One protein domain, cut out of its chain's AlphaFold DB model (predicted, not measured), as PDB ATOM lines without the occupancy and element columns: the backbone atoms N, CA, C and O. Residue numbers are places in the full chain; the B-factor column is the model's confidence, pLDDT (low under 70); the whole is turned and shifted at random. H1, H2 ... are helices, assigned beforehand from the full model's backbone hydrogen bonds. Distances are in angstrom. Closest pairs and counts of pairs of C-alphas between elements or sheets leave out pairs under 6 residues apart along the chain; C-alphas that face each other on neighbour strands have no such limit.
ATOM      1  N   PRO A  16      12.060  -9.452 -35.459       97.94
ATOM      2  CA  PRO A  16      12.355  -8.032 -35.278       97.94
ATOM      3  C   PRO A  16      11.541  -7.163 -36.258       97.94
ATOM      4  O   PRO A  16      12.094  -6.335 -36.978       97.94
ATOM      5  N   VAL A  17      10.227  -7.387 -36.310       98.00
ATOM      6  CA  VAL A  17       9.265  -6.721 -37.189       98.00
ATOM      7  C   VAL A  17       8.225  -6.035 -36.316       98.00
ATOM      8  O   VAL A  17       7.679  -6.634 -35.389       98.00
ATOM      9  N   VAL A  18       7.963  -4.769 -36.621       98.38
ATOM     10  CA  VAL A  18       7.006  -3.933 -35.900       98.38
ATOM     11  C   VAL A  18       5.947  -3.458 -36.883       98.38
ATOM     12  O   VAL A  18       6.287  -2.909 -37.931       98.38
ATOM     13  N   LEU A  19       4.675  -3.646 -36.534       98.44
ATOM     14  CA  LEU A  19       3.574  -2.953 -37.193       98.44
ATOM     15  C   LEU A  19       3.563  -1.507 -36.696       98.44
ATOM     16  O   LEU A  19       3.393  -1.264 -35.501       98.44
ATOM     17  N   ALA A  20       3.762  -0.549 -37.597       97.62
ATOM     18  CA  ALA A  20       3.640   0.859 -37.245       97.62
ATOM     19  C   ALA A  20       2.181   1.183 -36.864       97.62
ATOM     20  O   ALA A  20       1.270   0.730 -37.564       97.62
ATOM     21  N   PRO A  21       1.940   1.975 -35.803       95.50
ATOM     22  CA  PRO A  21       0.595   2.418 -35.466       95.50
ATOM     23  C   PRO A  21       0.118   3.391 -36.550       95.50
ATOM     24  O   PRO A  21       0.679   4.473 -36.726       95.50
ATOM     25  N   MET A  22      -0.895   2.977 -37.303       95.50
ATOM     26  CA  MET A  22      -1.505   3.745 -38.384       95.50
ATOM     27  C   MET A  22      -2.986   3.866 -38.075       95.50
ATOM     28  O   MET A  22      -3.687   2.857 -38.057       95.50
ATOM     29  N   ASP A  23      -3.443   5.074 -37.777       89.94
ATOM     30  CA  ASP A  23      -4.855   5.311 -37.492       89.94
ATOM     31  C   ASP A  23      -5.740   4.870 -38.665       89.94
ATOM     32  O   ASP A  23      -5.289   4.896 -39.812       89.94
ATOM     33  N   ASP A  24      -6.949   4.395 -38.367       86.56
ATOM     34  CA  ASP A  24      -7.885   3.739 -39.304       86.56
ATOM     35  C   ASP A  24      -7.388   2.445 -39.995       86.56
ATOM     36  O   ASP A  24      -8.180   1.753 -40.632       86.56
ATOM     37  N   VAL A  25      -6.104   2.078 -39.880       93.12
ATOM     38  CA  VAL A  25      -5.512   0.910 -40.569       93.12
ATOM     39  C   VAL A  25      -5.073  -0.179 -39.591       93.12
ATOM     40  O   VAL A  25      -5.357  -1.358 -39.789       93.12
ATOM     41  N   ALA A  26      -4.345   0.196 -38.540       95.62
ATOM     42  CA  ALA A  26      -3.797  -0.713 -37.542       95.62
ATOM     43  C   ALA A  26      -4.818  -0.986 -36.429       95.62
ATOM     44  O   ALA A  26      -4.632  -0.586 -35.280       95.62
ATOM     45  N   ASP A  27      -5.909  -1.657 -36.793       93.62
ATOM     46  CA  ASP A  27      -6.966  -2.068 -35.869       93.62
ATOM     47  C   ASP A  27      -6.564  -3.273 -34.988       93.62
ATOM     48  O   ASP A  27      -5.457  -3.820 -35.076       93.62
ATOM     49  N   ALA A  28      -7.484  -3.704 -34.117       94.12
ATOM     50  CA  ALA A  28      -7.275  -4.849 -33.229       94.12
ATOM     51  C   ALA A  28      -7.034  -6.163 -33.985       94.12
ATOM     52  O   ALA A  28      -6.232  -6.995 -33.548       94.12
ATOM     53  N   CYS A  29      -7.684  -6.355 -35.134       95.50
ATOM     54  CA  CYS A  29      -7.513  -7.548 -35.954       95.50
ATOM     55  C   CYS A  29      -6.088  -7.611 -36.521       95.50
ATOM     56  O   CYS A  29      -5.384  -8.606 -36.344       95.50
ATOM     57  N   LEU A  30      -5.612  -6.520 -37.120       97.12
ATOM     58  CA  LEU A  30      -4.284  -6.455 -37.715       97.12
ATOM     59  C   LEU A  30      -3.179  -6.517 -36.653       97.12
ATOM     60  O   LEU A  30      -2.226  -7.290 -36.793       97.12
ATOM     61  N   ALA A  31      -3.305  -5.750 -35.566       97.25
ATOM     62  CA  ALA A  31      -2.316  -5.751 -34.489       97.25
ATOM     63  C   ALA A  31      -2.222  -7.121 -33.792       97.25
ATOM     64  O   ALA A  31      -1.116  -7.589 -33.488       97.25
ATOM     65  N   SER A  32      -3.355  -7.800 -33.580       97.62
ATOM     66  CA  SER A  32      -3.368  -9.154 -33.012       97.62
ATOM     67  C   SER A  32      -2.777 -10.183 -33.974       97.62
ATOM     68  O   SER A  32      -1.981 -11.011 -33.536       97.62
ATOM     69  N   ALA A  33      -3.067 -10.095 -35.276       98.44
ATOM     70  CA  ALA A  33      -2.505 -10.996 -36.279       98.44
ATOM     71  C   ALA A  33      -0.972 -10.900 -36.345       98.44
ATOM     72  O   ALA A  33      -0.287 -11.922 -36.355       98.44
ATOM     73  N   VAL A  34      -0.417  -9.681 -36.316       98.44
ATOM     74  CA  VAL A  34       1.043  -9.470 -36.275       98.44
ATOM     75  C   VAL A  34       1.651 -10.026 -34.988       98.44
ATOM     76  O   VAL A  34       2.696 -10.675 -35.035       98.44
ATOM     77  N   SER A  35       0.989  -9.813 -33.849       98.44
ATOM     78  CA  SER A  35       1.451 -10.331 -32.555       98.44
ATOM     79  C   SER A  35       1.424 -11.862 -32.514       98.44
ATOM     80  O   SER A  35       2.387 -12.487 -32.076       98.44
ATOM     81  N   ALA A  36       0.362 -12.481 -33.038       98.44
ATOM     82  CA  ALA A  36       0.224 -13.934 -33.147       98.44
ATOM     83  C   ALA A  36       1.261 -14.554 -34.097       98.44
ATOM     84  O   ALA A  36       1.717 -15.670 -33.864       98.44
ATOM     85  N   ALA A  37       1.672 -13.817 -35.133       98.12
ATOM     86  CA  ALA A  37       2.759 -14.201 -36.030       98.12
ATOM     87  C   ALA A  37       4.163 -13.971 -35.434       98.12
ATOM     88  O   ALA A  37       5.155 -14.194 -36.119       98.12
ATOM     89  N   GLY A  38       4.268 -13.502 -34.184       98.00
ATOM     90  CA  GLY A  38       5.538 -13.323 -33.483       98.00
ATOM     91  C   GLY A  38       6.220 -11.970 -33.708       98.00
ATOM     92  O   GLY A  38       7.387 -11.825 -33.350       98.00
ATOM     93  N   GLY A  39       5.535 -10.982 -34.292       98.25
ATOM     94  CA  GLY A  39       5.996  -9.591 -34.372       98.25
ATOM     95  C   GLY A  39       5.462  -8.717 -33.230       98.25
ATOM     96  O   GLY A  39       4.755  -9.186 -32.341       98.25
ATOM     97  N   LEU A  40       5.776  -7.419 -33.263       98.50
ATOM     98  CA  LEU A  40       5.185  -6.427 -32.357       98.50
ATOM     99  C   LEU A  40       4.022  -5.705 -33.050       98.50
ATOM    100  O   LEU A  40       4.250  -4.846 -33.905       98.50
ATOM    101  N   GLY A  41       2.784  -6.051 -32.686       98.19
ATOM    102  CA  GLY A  41       1.579  -5.358 -33.144       98.19
ATOM    103  C   GLY A  41       1.272  -4.115 -32.306       98.19
ATOM    104  O   GLY A  41       1.194  -4.207 -31.083       98.19
ATOM    105  N   LEU A  42       1.078  -2.961 -32.950       97.44
ATOM    106  CA  LEU A  42       0.693  -1.707 -32.294       97.44
ATOM    107  C   LEU A  42      -0.619  -1.189 -32.882       97.44
ATOM    108  O   LEU A  42      -0.761  -1.126 -34.101       97.44
ATOM    109  N   LEU A  43      -1.550  -0.795 -32.012       95.62
ATOM    110  CA  LEU A  43      -2.820  -0.193 -32.414       95.62
ATOM    111  C   LEU A  43      -2.608   1.240 -32.915       95.62
ATOM    112  O   LEU A  43      -1.916   2.038 -32.277       95.62
ATOM    113  N   GLY A  44      -3.246   1.579 -34.031       94.69
ATOM    114  CA  GLY A  44      -3.390   2.950 -34.502       94.69
ATOM    115  C   GLY A  44      -4.565   3.619 -33.803       94.69
ATOM    116  O   GLY A  44      -5.688   3.475 -34.252       94.69
ATOM    117  N   GLY A  45      -4.310   4.304 -32.687       90.62
ATOM    118  CA  GLY A  45      -5.342   4.999 -31.906       90.62
ATOM    119  C   GLY A  45      -5.249   6.522 -31.989       90.62
ATOM    120  O   GLY A  45      -5.398   7.183 -30.966       90.62
ATOM    121  N   GLY A  46      -4.914   7.074 -33.160       90.75
ATOM    122  CA  GLY A  46      -4.625   8.508 -33.326       90.75
ATOM    123  C   GLY A  46      -5.823   9.405 -32.998       90.75
ATOM    124  O   GLY A  46      -5.676  10.380 -32.259       90.75
ATOM    125  N   TYR A  47      -7.004   9.029 -33.488       87.19
ATOM    126  CA  TYR A  47      -8.291   9.691 -33.255       87.19
ATOM    127  C   TYR A  47      -9.284   8.803 -32.483       87.19
ATOM    128  O   TYR A  47     -10.470   9.124 -32.402       87.19
ATOM    129  N   ALA A  48      -8.816   7.693 -31.906       86.81
ATOM    130  CA  ALA A  48      -9.657   6.760 -31.166       86.81
ATOM    131  C   ALA A  48     -10.209   7.360 -29.861       86.81
ATOM    132  O   ALA A  48      -9.524   8.094 -29.144       86.81
ATOM    133  N   ASP A  49     -11.436   6.978 -29.506       90.19
ATOM    134  CA  ASP A  49     -12.047   7.286 -28.213       90.19
ATOM    135  C   ASP A  49     -12.034   6.074 -27.260       90.19
ATOM    136  O   ASP A  49     -11.614   4.965 -27.602       90.19
ATOM    137  N   GLN A  50     -12.495   6.275 -26.020       90.81
ATOM    138  CA  GLN A  50     -12.553   5.192 -25.030       90.81
ATOM    139  C   GLN A  50     -13.478   4.043 -25.440       90.81
ATOM    140  O   GLN A  50     -13.271   2.917 -24.989       90.81
ATOM    141  N   THR A  51     -14.508   4.326 -26.233       90.00
ATOM    142  CA  THR A  51     -15.460   3.319 -26.700       90.00
ATOM    143  C   THR A  51     -14.770   2.397 -27.692       90.00
ATOM    144  O   THR A  51     -14.847   1.183 -27.536       90.00
ATOM    145  N   TRP A  52     -14.026   2.967 -28.642       86.56
ATOM    146  CA  TRP A  52     -13.249   2.216 -29.625       86.56
ATOM    147  C   TRP A  52     -12.160   1.362 -28.969       86.56
ATOM    148  O   TRP A  52     -12.057   0.181 -29.269       86.56
ATOM    149  N   ILE A  53     -11.395   1.915 -28.016       86.50
ATOM    150  CA  ILE A  53     -10.286   1.188 -27.355       86.50
ATOM    151  C   ILE A  53     -10.778  -0.026 -26.547       86.50
ATOM    152  O   ILE A  53     -10.026  -0.972 -26.322       86.50
ATOM    153  N   ARG A  54     -12.013   0.020 -26.041       85.81
ATOM    154  CA  ARG A  54     -12.579  -1.037 -25.188       85.81
ATOM    155  C   ARG A  54     -13.270  -2.159 -25.966       85.81
ATOM    156  O   ARG A  54     -13.706  -3.114 -25.322       85.81
ATOM    157  N   HIS A  55     -13.411  -2.015 -27.279       69.44
ATOM    158  CA  HIS A  55     -14.033  -2.994 -28.168       69.44
ATOM    159  C   HIS A  55     -12.994  -3.944 -28.767       69.44
ATOM    160  O   HIS A  55     -13.365  -5.124 -28.962       69.44
TER     161      HIS A  55
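AT A GLANCE: This is residues 16 to 55 of the 55 residues of the protein "NAD(P)H-dependent flavin oxidoreductase YrpB (Nitropropane dioxygenase family)" of Mycobacteroides chelonae (UniProt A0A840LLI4). What does the model look like? It has little regular structure: an elongated body in which residues 16 to 27 wind toward helix H1, the link 37 to 49 folds back past H1, and tiny H2 sits near one end of the long axis. What is it made of? The printed part has 40 residues, 13 of them in H1 then H2, no named strand, class all helix. How large is it? It is compact, radius of gyration of the C-alphas 10.0 A, spans 30 by 16 by 11 A.

IN THESE COORDINATES: Where is H1? H1 is residues 28 to 36, 11.8 A long, from C-alpha 28 at (-7.275, -4.849, -33.229). Where is H2? H2 is residues 50 to 53, ending at C-alpha 53 (-10.286, 1.188, -27.355).

HOW THE PARTS SIT: Do the helices meet? H1 and H2 are apart. What of their backbones? In H1 every O i to N i+4 pair is within hydrogen-bond range; H2 is too short for one.

THE WHOLE: Is it continuous? The printed part has no cut, and the H1 to H2 link is long, 13 residues. Where is confidence low? Residue 55 is under 70.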